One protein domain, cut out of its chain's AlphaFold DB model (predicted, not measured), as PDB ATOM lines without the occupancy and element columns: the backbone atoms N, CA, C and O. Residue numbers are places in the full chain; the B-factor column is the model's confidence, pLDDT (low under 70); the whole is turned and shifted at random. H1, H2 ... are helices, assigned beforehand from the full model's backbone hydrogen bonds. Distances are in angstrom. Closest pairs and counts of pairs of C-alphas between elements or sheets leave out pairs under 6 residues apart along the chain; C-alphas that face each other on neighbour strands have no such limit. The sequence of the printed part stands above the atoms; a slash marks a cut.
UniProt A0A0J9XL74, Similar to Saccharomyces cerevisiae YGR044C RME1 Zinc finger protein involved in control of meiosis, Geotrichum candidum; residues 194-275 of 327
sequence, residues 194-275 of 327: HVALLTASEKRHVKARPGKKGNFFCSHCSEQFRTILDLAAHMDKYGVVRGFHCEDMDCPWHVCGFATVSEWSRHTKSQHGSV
ATOM      1  N   HIS A 194      10.668  10.035  15.850       94.38
ATOM      2  CA  HIS A 194       9.590   9.587  14.975       94.38
ATOM      3  C   HIS A 194       9.779   8.129  14.551       94.38
ATOM      4  O   HIS A 194       8.833   7.340  14.635       94.38
ATOM      5  N   VAL A 195      10.989   7.738  14.131       94.12
ATOM      6  CA  VAL A 195      11.277   6.347  13.746       94.12
ATOM      7  C   VAL A 195      11.082   5.413  14.936       94.12
ATOM      8  O   VAL A 195      10.358   4.429  14.808       94.12
ATOM      9  N   ALA A 196      11.636   5.755  16.102       93.81
ATOM     10  CA  ALA A 196      11.517   4.944  17.311       93.81
ATOM     11  C   ALA A 196      10.047   4.709  17.702       93.81
ATOM     12  O   ALA A 196       9.640   3.574  17.951       93.81
ATOM     13  N   LEU A 197       9.219   5.760  17.680       92.56
ATOM     14  CA  LEU A 197       7.787   5.673  17.979       92.56
ATOM     15  C   LEU A 197       6.993   4.901  16.917       92.56
ATOM     16  O   LEU A 197       5.977   4.278  17.241       92.56
ATOM     17  N   LEU A 198       7.406   4.943  15.649       90.94
ATOM     18  CA  LEU A 198       6.797   4.124  14.600       90.94
ATOM     19  C   LEU A 198       7.137   2.644  14.769       90.94
ATOM     20  O   LEU A 198       6.252   1.810  14.593       90.94
ATOM     21  N   THR A 199       8.379   2.329  15.136       91.50
ATOM     22  CA  THR A 199       8.860   0.952  15.315       91.50
ATOM     23  C   THR A 199       8.471   0.340  16.660       91.50
ATOM     24  O   THR A 199       8.456  -0.876  16.784       91.50
ATOM     25  N   ALA A 200       8.128   1.154  17.665       89.88
ATOM     26  CA  ALA A 200       7.752   0.679  18.999       89.88
ATOM     27  C   ALA A 200       6.441  -0.132  19.024       89.88
ATOM     28  O   ALA A 200       6.244  -0.959  19.909       89.88
ATOM     29  N   SER A 201       5.536   0.103  18.068       88.75
ATOM     30  CA  SER A 201       4.308  -0.680  17.902       88.75
ATOM     31  C   SER A 201       4.391  -1.481  16.613       88.75
ATOM     32  O   SER A 201       4.395  -0.896  15.532       88.75
ATOM     33  N   GLU A 202       4.374  -2.810  16.714       87.75
ATOM     34  CA  GLU A 202       4.425  -3.696  15.544       87.75
ATOM     35  C   GLU A 202       3.279  -3.405  14.562       87.75
ATOM     36  O   GLU A 202       3.480  -3.325  13.351       87.75
ATOM     37  N   LYS A 203       2.073  -3.130  15.075       87.75
ATOM     38  CA  LYS A 203       0.911  -2.770  14.246       87.75
ATOM     39  C   LYS A 203       1.155  -1.491  13.447       87.75
ATOM     40  O   LYS A 203       0.861  -1.435  12.250       87.75
ATOM     41  N   ARG A 204       1.707  -0.464  14.101       88.88
ATOM     42  CA  ARG A 204       2.018   0.820  13.466       88.88
ATOM     43  C   ARG A 204       3.175   0.673  12.481       88.88
ATOM     44  O   ARG A 204       3.077   1.187  11.371       88.88
ATOM     45  N   HIS A 205       4.217  -0.068  12.851       85.12
ATOM     46  CA  HIS A 205       5.395  -0.363  12.036       85.12
ATOM     47  C   HIS A 205       5.025  -1.070  10.733       85.12
ATOM     48  O   HIS A 205       5.351  -0.598   9.641       85.12
ATOM     49  N   VAL A 206       4.248  -2.150  10.826       86.25
ATOM     50  CA  VAL A 206       3.750  -2.893   9.660       86.25
ATOM     51  C   VAL A 206       2.899  -1.993   8.756       86.25
ATOM     52  O   VAL A 206       3.029  -2.044   7.532       86.25
ATOM     53  N   LYS A 207       2.076  -1.108   9.335       83.19
ATOM     54  CA  LYS A 207       1.232  -0.148   8.596       83.19
ATOM     55  C   LYS A 207       1.987   1.079   8.066       83.19
ATOM     56  O   LYS A 207       1.501   1.722   7.137       83.19
ATOM     57  N   ALA A 208       3.163   1.391   8.604       81.50
ATOM     58  CA  ALA A 208       4.081   2.418   8.104       81.50
ATOM     59  C   ALA A 208       4.943   1.911   6.935       81.50
ATOM     60  O   ALA A 208       5.349   2.686   6.067       81.50
ATOM     61  N   ARG A 209       5.183   0.597   6.891       74.50
ATOM     62  CA  ARG A 209       5.950  -0.097   5.852       74.50
ATOM     63  C   ARG A 209       5.249  -0.446   4.518       74.50
ATOM     64  O   ARG A 209       5.974  -0.859   3.617       74.50
ATOM     65  N   PRO A 210       3.920  -0.389   4.296       66.75
ATOM     66  CA  PRO A 210       3.306  -1.371   3.410       66.75
ATOM     67  C   PRO A 210       3.401  -1.006   1.924       66.75
ATOM     68  O   PRO A 210       3.375   0.163   1.548       66.75
ATOM     69  N   GLY A 211       3.426  -2.052   1.084       56.19
ATOM     70  CA  GLY A 211       3.709  -2.092  -0.361       56.19
ATOM     71  C   GLY A 211       2.821  -1.290  -1.326       56.19
ATOM     72  O   GLY A 211       2.735  -1.633  -2.505       56.19
ATOM     73  N   LYS A 212       2.184  -0.204  -0.882       54.09
ATOM     74  CA  LYS A 212       1.675   0.847  -1.766       54.09
ATOM     75  C   LYS A 212       2.751   1.919  -1.897       54.09
ATOM     76  O   LYS A 212       2.949   2.700  -0.977       54.09
ATOM     77  N   LYS A 213       3.403   1.976  -3.065       54.12
ATOM     78  CA  LYS A 213       4.211   3.129  -3.494       54.12
ATOM     79  C   LYS A 213       3.341   4.387  -3.394       54.12
ATOM     80  O   LYS A 213       2.488   4.614  -4.248       54.12
ATOM     81  N   GLY A 214       3.509   5.145  -2.321       64.06
ATOM     82  CA  GLY A 214       2.915   6.460  -2.134       64.06
ATOM     83  C   GLY A 214       4.034   7.482  -2.040       64.06
ATOM     84  O   GLY A 214       5.098   7.169  -1.517       64.06
ATOM     85  N   ASN A 215       3.798   8.687  -2.554       80.56
ATOM     86  CA  ASN A 215       4.723   9.794  -2.359       80.56
ATOM     87  C   ASN A 215       4.319  10.495  -1.059       80.56
ATOM     88  O   ASN A 215       3.219  11.042  -0.955       80.56
ATOM     89  N   PHE A 216       5.190  10.431  -0.061       86.31
ATOM     90  CA  PHE A 216       5.082  11.184   1.179       86.31
ATOM     91  C   PHE A 216       5.974  12.416   1.071       86.31
ATOM     92  O   PHE A 216       7.089  12.318   0.577       86.31
ATOM     93  N   PHE A 217       5.492  13.570   1.515       85.88
ATOM     94  CA  PHE A 217       6.182  14.843   1.317       85.88
ATOM     95  C   PHE A 217       6.585  15.429   2.661       85.88
ATOM     96  O   PHE A 217       5.807  15.358   3.621       85.88
ATOM     97  N   CYS A 218       7.767  16.037   2.714       88.19
ATOM     98  CA  CYS A 218       8.114  16.942   3.801       88.19
ATOM     99  C   CYS A 218       7.369  18.278   3.630       88.19
ATOM    100  O   CYS A 218       7.025  18.678   2.524       88.19
ATOM    101  N   SER A 219       7.081  18.962   4.739       84.12
ATOM    102  CA  SER A 219       6.437  20.288   4.730       84.12
ATOM    103  C   SER A 219       7.434  21.442   4.621       84.12
ATOM    104  O   SER A 219       7.021  22.567   4.367       84.12
ATOM    105  N   HIS A 220       8.727  21.168   4.817       83.19
ATOM    106  CA  HIS A 220       9.797  22.171   4.824       83.19
ATOM    107  C   HIS A 220      10.746  22.054   3.627       83.19
ATOM    108  O   HIS A 220      11.531  22.963   3.386       83.19
ATOM    109  N   CYS A 221      10.673  20.963   2.860       89.06
ATOM    110  CA  CYS A 221      11.461  20.781   1.645       89.06
ATOM    111  C   CYS A 221      10.645  20.087   0.547       89.06
ATOM    112  O   CYS A 221       9.553  19.573   0.786       89.06
ATOM    113  N   SER A 222      11.190  20.067  -0.667       86.94
ATOM    114  CA  SER A 222      10.582  19.448  -1.850       86.94
ATOM    115  C   SER A 222      10.839  17.938  -1.966       86.94
ATOM    116  O   SER A 222      10.467  17.332  -2.976       86.94
ATOM    117  N   GLU A 223      11.464  17.319  -0.959       87.81
ATOM    118  CA  GLU A 223      11.778  15.890  -0.985       87.81
ATOM    119  C   GLU A 223      10.522  15.020  -0.883       87.81
ATOM    120  O   GLU A 223       9.553  15.324  -0.173       87.81
ATOM    121  N   GLN A 224      10.566  13.903  -1.612       89.69
ATOM    122  CA  GLN A 224       9.505  12.908  -1.666       89.69
ATOM    123  C   GLN A 224      10.043  11.554  -1.233       89.69
ATOM    124  O   GLN A 224      11.076  11.089  -1.712       89.69
ATOM    125  N   PHE A 225       9.278  10.889  -0.384       89.69
ATOM    126  CA  PHE A 225       9.624   9.615   0.219       89.69
ATOM    127  C   PHE A 225       8.656   8.540  -0.246       89.69
ATOM    128  O   PHE A 225       7.478   8.808  -0.481       89.69
ATOM    129  N   ARG A 226       9.156   7.312  -0.386       86.31
ATOM    130  CA  ARG A 226       8.360   6.169  -0.862       86.31
ATOM    131  C   ARG A 226       7.626   5.461   0.267       86.31
ATOM    132  O   ARG A 226       6.627   4.788   0.013       86.31
ATOM    133  N   THR A 227       8.132   5.592   1.489       89.00
ATOM    134  CA  THR A 227       7.547   5.012   2.693       89.00
ATOM    135  C   THR A 227       7.410   6.067   3.785       89.00
ATOM    136  O   THR A 227       8.071   7.108   3.762       89.00
ATOM    137  N   ILE A 228       6.542   5.789   4.757       90.44
ATOM    138  CA  ILE A 228       6.392   6.644   5.937       90.44
ATOM    139  C   ILE A 228       7.629   6.577   6.835       90.44
ATOM    140  O   ILE A 228       7.966   7.583   7.449       90.44
ATOM    141  N   LEU A 229       8.321   5.433   6.891       91.19
ATOM    142  CA  LEU A 229       9.564   5.310   7.657       91.19
ATOM    143  C   LEU A 229      10.661   6.222   7.102       91.19
ATOM    144  O   LEU A 229      11.347   6.873   7.881       91.19
ATOM    145  N   ASP A 230      10.780   6.324   5.776       91.81
ATOM    146  CA  ASP A 230      11.753   7.227   5.150       91.81
ATOM    147  C   ASP A 230      11.425   8.697   5.461       91.81
ATOM    148  O   ASP A 230      12.318   9.478   5.788       91.81
ATOM    149  N   LEU A 231      10.137   9.070   5.426       93.06
ATOM    150  CA  LEU A 231       9.698  10.402   5.852       93.06
ATOM    151  C   LEU A 231      10.010  10.638   7.338       93.06
ATOM    152  O   LEU A 231      10.474  11.716   7.689       93.06
ATOM    153  N   ALA A 232       9.772   9.657   8.209       93.75
ATOM    154  CA  ALA A 232      10.063   9.775   9.636       93.75
ATOM    155  C   ALA A 232      11.564   9.950   9.901       93.75
ATOM    156  O   ALA A 232      11.938  10.835  10.661       93.75
ATOM    157  N   ALA A 233      12.422   9.189   9.217       94.25
ATOM    158  CA  ALA A 233      13.872   9.342   9.313       94.25
ATOM    159  C   ALA A 233      14.336  10.719   8.811       94.25
ATOM    160  O   ALA A 233      15.212  11.342   9.409       94.25
ATOM    161  N   HIS A 234      13.721  11.229   7.739       94.44
ATOM    162  CA  HIS A 234      13.954  12.596   7.283       94.44
ATOM    163  C   HIS A 234      13.525  13.624   8.343       94.44
ATOM    164  O   HIS A 234      14.270  14.557   8.633       94.44
ATOM    165  N   MET A 235      12.350  13.452   8.950       93.94
ATOM    166  CA  MET A 235      11.864  14.341  10.006       93.94
ATOM    167  C   MET A 235      12.781  14.321  11.232       93.94
ATOM    168  O   MET A 235      13.100  15.385  11.752       93.94
ATOM    169  N   ASP A 236      13.275  13.148  11.629       95.12
ATOM    170  CA  ASP A 236      14.243  12.990  12.716       95.12
ATOM    171  C   ASP A 236      15.556  13.720  12.414       95.12
ATOM    172  O   ASP A 236      16.049  14.474  13.250       95.12
ATOM    173  N   LYS A 237      16.084  13.572  11.192       94.62
ATOM    174  CA  LYS A 237      17.326  14.228  10.756       94.62
ATOM    175  C   LYS A 237      17.245  15.756  10.804       94.62
ATOM    176  O   LYS A 237      18.225  16.405  11.158       94.62
ATOM    177  N   TYR A 238      16.111  16.327  10.404       92.75
ATOM    178  CA  TYR A 238      15.924  17.780  10.313       92.75
ATOM    179  C   TYR A 238      15.142  18.370  11.495       92.75
ATOM    180  O   TYR A 238      14.819  19.556  11.483       92.75
ATOM    181  N   GLY A 239      14.818  17.556  12.504       91.25
ATOM    182  CA  GLY A 239      14.028  17.961  13.664       91.25
ATOM    183  C   GLY A 239      12.638  18.506  13.326       91.25
ATOM    184  O   GLY A 239      12.136  19.405  13.998       91.25
ATOM    185  N   VAL A 240      12.015  17.990  12.266       91.00
ATOM    186  CA  VAL A 240      10.703  18.445  11.799       91.00
ATOM    187  C   VAL A 240       9.612  17.834  12.664       91.00
ATOM    188  O   VAL A 240       9.390  16.631  12.619       91.00
ATOM    189  N   VAL A 241       8.851  18.680  13.357       89.75
ATOM    190  CA  VAL A 241       7.660  18.268  14.110       89.75
ATOM    191  C   VAL A 241       6.420  18.882  13.478       89.75
ATOM    192  O   VAL A 241       6.387  20.061  13.128       89.75
ATOM    193  N   ARG A 242       5.375  18.071  13.324       90.69
ATOM    194  CA  ARG A 242       4.080  18.491  12.780       90.69
ATOM    195  C   ARG A 242       3.054  18.599  13.896       90.69
ATOM    196  O   ARG A 242       3.078  17.807  14.821       90.69
ATOM    197  N   GLY A 243       2.151  19.575  13.820       88.50
ATOM    198  CA  GLY A 243       1.249  19.893  14.936       88.50
ATOM    199  C   GLY A 243       0.014  18.994  15.050       88.50
ATOM    200  O   GLY A 243      -0.517  18.815  16.144       88.50
ATOM    201  N   PHE A 244      -0.460  18.417  13.943       92.62
ATOM    202  CA  PHE A 244      -1.777  17.773  13.896       92.62
ATOM    203  C   PHE A 244      -1.655  16.263  13.717       92.62
ATOM    204  O   PHE A 244      -1.200  15.802  12.679       92.62
ATOM    205  N   HIS A 245      -2.095  15.475  14.689       93.12
ATOM    206  CA  HIS A 245      -1.844  14.036  14.743       93.12
ATOM    207  C   HIS A 245      -3.141  13.233  14.684       93.12
ATOM    208  O   HIS A 245      -4.192  13.674  15.148       93.12
ATOM    209  N   CYS A 246      -3.088  12.043  14.086       92.44
ATOM    210  CA  CYS A 246      -4.239  11.141  14.087       92.44
ATOM    211  C   CYS A 246      -4.476  10.574  15.497       92.44
ATOM    212  O   CYS A 246      -3.518  10.173  16.139       92.44
ATOM    213  N   GLU A 247      -5.730  10.520  15.955       90.69
ATOM    214  CA  GLU A 247      -6.113   9.983  17.279       90.69
ATOM    215  C   GLU A 247      -6.035   8.444  17.334       90.69
ATOM    216  O   GLU A 247      -5.975   7.851  18.405       90.69
ATOM    217  N   ASP A 248      -6.018   7.773  16.178       89.50
ATOM    218  CA  ASP A 248      -5.874   6.319  16.104       89.50
ATOM    219  C   ASP A 248      -4.417   5.910  16.377       89.50
ATOM    220  O   ASP A 248      -3.527   6.154  15.558       89.50
ATOM    221  N   MET A 249      -4.187   5.247  17.516       89.50
ATOM    222  CA  MET A 249      -2.868   4.791  17.971       89.50
ATOM    223  C   MET A 249      -2.181   3.836  16.987       89.50
ATOM    224  O   MET A 249      -0.951   3.819  16.910       89.50
ATOM    225  N   ASP A 250      -2.937   3.055  16.219       89.81
ATOM    226  CA  ASP A 250      -2.390   2.112  15.242       89.81
ATOM    227  C   ASP A 250      -2.120   2.793  13.888       89.81
ATOM    228  O   ASP A 250      -1.569   2.187  12.966       89.81
ATOM    229  N   CYS A 251      -2.484   4.070  13.725       91.12
ATOM    230  CA  CYS A 251      -2.202   4.841  12.522       91.12
ATOM    231  C   CYS A 251      -0.776   5.418  12.542       91.12
ATOM    232  O   CYS A 251      -0.400   6.091  13.495       91.12
ATOM    233  N   PRO A 252       0.030   5.278  11.474       91.69
ATOM    234  CA  PRO A 252       1.354   5.907  11.425       91.69
ATOM    235  C   PRO A 252       1.317   7.444  11.520       91.69
ATOM    236  O   PRO A 252       2.236   8.073  12.039       91.69
ATOM    237  N   TRP A 253       0.216   8.061  11.079       92.81
ATOM    238  CA  TRP A 253      -0.005   9.508  11.174       92.81
ATOM    239  C   TRP A 253      -0.311   9.998  12.598       92.81
ATOM    240  O   TRP A 253      -0.380  11.205  12.825       92.81
ATOM    241  N   HIS A 254      -0.451   9.087  13.563       92.31
ATOM    242  CA  HIS A 254      -0.391   9.403  14.990       92.31
ATOM    243  C   HIS A 254       0.995   9.918  15.412       92.31
ATOM    244  O   HIS A 254       1.100  10.679  16.370       92.31
ATOM    245  N   VAL A 255       2.053   9.511  14.698       93.62
ATOM    246  CA  VAL A 255       3.449   9.884  14.986       93.62
ATOM    247  C   VAL A 255       3.971  10.918  13.994       93.62
ATOM    248  O   VAL A 255       4.544  11.919  14.397       93.62
ATOM    249  N   CYS A 256       3.780  10.710  12.688       92.06
ATOM    250  CA  CYS A 256       4.296  11.650  11.683       92.06
ATOM    251  C   CYS A 256       3.511  12.964  11.623       92.06
ATOM    252  O   CYS A 256       4.059  13.981  11.216       92.06
ATOM    253  N   GLY A 257       2.223  12.940  11.972       92.88
ATOM    254  CA  GLY A 257       1.361  14.116  11.929       92.88
ATOM    255  C   GLY A 257       1.230  14.785  10.550       92.88
ATOM    256  O   GLY A 257       1.816  14.394   9.538       92.88
ATOM    257  N   PHE A 258       0.423  15.835  10.511       92.81
ATOM    258  CA  PHE A 258       0.099  16.636   9.338       92.81
ATOM    259  C   PHE A 258       0.531  18.080   9.556       92.81
ATOM    260  O   PHE A 258       0.481  18.597  10.674       92.81
ATOM    261  N   ALA A 259       0.924  18.739   8.467       90.44
ATOM    262  CA  ALA A 259       1.325  20.139   8.506       90.44
ATOM    263  C   ALA A 259       0.115  21.068   8.675       90.44
ATOM    264  O   ALA A 259       0.235  22.134   9.270       90.44
ATOM    265  N   THR A 260      -1.058  20.658   8.181       90.75
ATOM    266  CA  THR A 260      -2.274  21.479   8.218       90.75
ATOM    267  C   THR A 260      -3.477  20.750   8.824       90.75
ATOM    268  O   THR A 260      -3.642  19.533   8.687       90.75
ATOM    269  N   VAL A 261      -4.384  21.519   9.440       90.69
ATOM    270  CA  VAL A 261      -5.662  21.010   9.978       90.69
ATOM    271  C   VAL A 261      -6.506  20.365   8.877       90.69
ATOM    272  O   VAL A 261      -7.190  19.369   9.106       90.69
ATOM    273  N   SER A 262      -6.462  20.909   7.659       89.38
ATOM    274  CA  SER A 262      -7.230  20.410   6.518       89.38
ATOM    275  C   SER A 262      -6.784  19.010   6.088       89.38
ATOM    276  O   SER A 262      -7.626  18.151   5.815       89.38
ATOM    277  N   GLU A 263      -5.473  18.760   6.047       90.06
ATOM    278  CA  GLU A 263      -4.911  17.441   5.738       90.06
ATOM    279  C   GLU A 263      -5.280  16.414   6.798       90.06
ATOM    280  O   GLU A 263      -5.764  15.333   6.455       90.06
ATOM    281  N   TRP A 264      -5.125  16.793   8.066       92.44
ATOM    282  CA  TRP A 264      -5.505  15.971   9.203       92.44
ATOM    283  C   TRP A 264      -7.002  15.635   9.189       92.44
ATOM    284  O   TRP A 264      -7.377  14.465   9.209       92.44
ATOM    285  N   SER A 265      -7.879  16.635   9.048       89.38
ATOM    286  CA  SER A 265      -9.335  16.431   9.033       89.38
ATOM    287  C   SER A 265      -9.756  15.504   7.892       89.38
ATOM    288  O   SER A 265     -10.599  14.620   8.064       89.38
ATOM    289  N   ARG A 266      -9.146  15.678   6.713       87.50
ATOM    290  CA  ARG A 266      -9.382  14.823   5.547       87.50
ATOM    291  C   ARG A 266      -8.917  13.392   5.795       87.50
ATOM    292  O   ARG A 266      -9.650  12.463   5.457       87.50
ATOM    293  N   HIS A 267      -7.723  13.215   6.354       89.56
ATOM    294  CA  HIS A 267      -7.196  11.905   6.708       89.56
ATOM    295  C   HIS A 267      -8.141  11.190   7.674       89.56
ATOM    296  O   HIS A 267      -8.651  10.126   7.321       89.56
ATOM    297  N   THR A 268      -8.456  11.818   8.810       88.81
ATOM    298  CA  THR A 268      -9.305  11.243   9.857       88.81
ATOM    299  C   THR A 268     -10.660  10.831   9.299       88.81
ATOM    300  O   THR A 268     -11.060   9.686   9.465       88.81
ATOM    301  N   LYS A 269     -11.323  11.700   8.526       86.31
ATOM    302  CA  LYS A 269     -12.599  11.363   7.873       86.31
ATOM    303  C   LYS A 269     -12.473  10.191   6.900       86.31
ATOM    304  O   LYS A 269     -13.320   9.313   6.904       86.31
ATOM    305  N   SER A 270     -11.441  10.175   6.058       84.69
ATOM    306  CA  SER A 270     -11.319   9.166   4.996       84.69
ATOM    307  C   SER A 270     -10.839   7.791   5.461       84.69
ATOM    308  O   SER A 270     -11.106   6.813   4.772       84.69
ATOM    309  N   GLN A 271     -10.078   7.727   6.556       84.44
ATOM    310  CA  GLN A 271      -9.447   6.494   7.041       84.44
ATOM    311  C   GLN A 271     -10.116   5.944   8.303       84.44
ATOM    312  O   GLN A 271     -10.161   4.732   8.474       84.44
ATOM    313  N   HIS A 272     -10.631   6.823   9.167       85.31
ATOM    314  CA  HIS A 272     -11.172   6.468  10.485       85.31
ATOM    315  C   HIS A 272     -12.623   6.939  10.677       85.31
ATOM    316  O   HIS A 272     -13.271   6.593  11.659       85.31
ATOM    317  N   GLY A 273     -13.146   7.749   9.757       75.88
ATOM    318  CA  GLY A 273     -14.518   8.227   9.795       75.88
ATOM    319  C   GLY A 273     -15.482   7.249   9.133       75.88
ATOM    320  O   GLY A 273     -15.167   6.623   8.122       75.88
ATOM    321  N   SER A 274     -16.708   7.200   9.650       66.31
ATOM    322  CA  SER A 274     -17.848   6.612   8.943       66.31
ATOM    323  C   SER A 274     -18.367   7.618   7.911       66.31
ATOM    324  O   SER A 274     -19.351   8.321   8.144       66.31
ATOM    325  N   VAL A 275     -17.660   7.763   6.789       66.88
ATOM    326  CA  VAL A 275     -18.107   8.630   5.690       66.88
ATOM    327  C   VAL A 275     -19.011   7.825   4.759       66.88
ATOM    328  O   VAL A 275     -18.588   6.766   4.289       66.88
TER     329      VAL A 275
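Overview. This is residues 194 to 275 of the 327 residues of the protein "Similar to Saccharomyces cerevisiae YGR044C RME1 Zinc finger protein involved in control of meiosis" of Geotrichum candidum (UniProt A0A0J9XL74). H3 and H1 lie side by side at one end, H2 makes a corner with H1, short H4 is near the middle, and H5 lies at the opposite end, with long loops between. The printed part has 82 residues with five named helices, H1 to H5 in order, and no named strand. It is all helix, though under half of the residues are in helices, and compact: radius of gyration of the C-alphas 12.0 A, spans 35 by 27 by 22 A.

Along the chain. Find C-alpha 228 at (6.392, 6.644, 5.937); H3 runs 15.3 A to residue 238. H5, residues 261 to 271, spans 15.3 A, ending at (-9.447, 6.494, 7.041). H1 is residues 194 to 199, H2 202 to 208, H4 253 to 256.

Arrangement. H3 touches H1, the hub, opposite ways at a shallow tilt of 34 degrees, only just short of steep; closest C-alphas, His 194 and Ala 232, 5.4 A. H1 touches H4 (His 194 and Val 255, 6.1 A) and H2 only at the corner (Thr 199 and His 205, 4.9 A). H5 is apart from the other helices. Every O i to N i+4 pair is within hydrogen-bond range in H1, H2, H3 and H5; H4 is too short for one.

Size, cuts and confidence. The printed part has no cut. Links H2 to H3 and H3 to H4 are long. Look for pLDDT under 70 at residues 210 to 214 and 274 to 275.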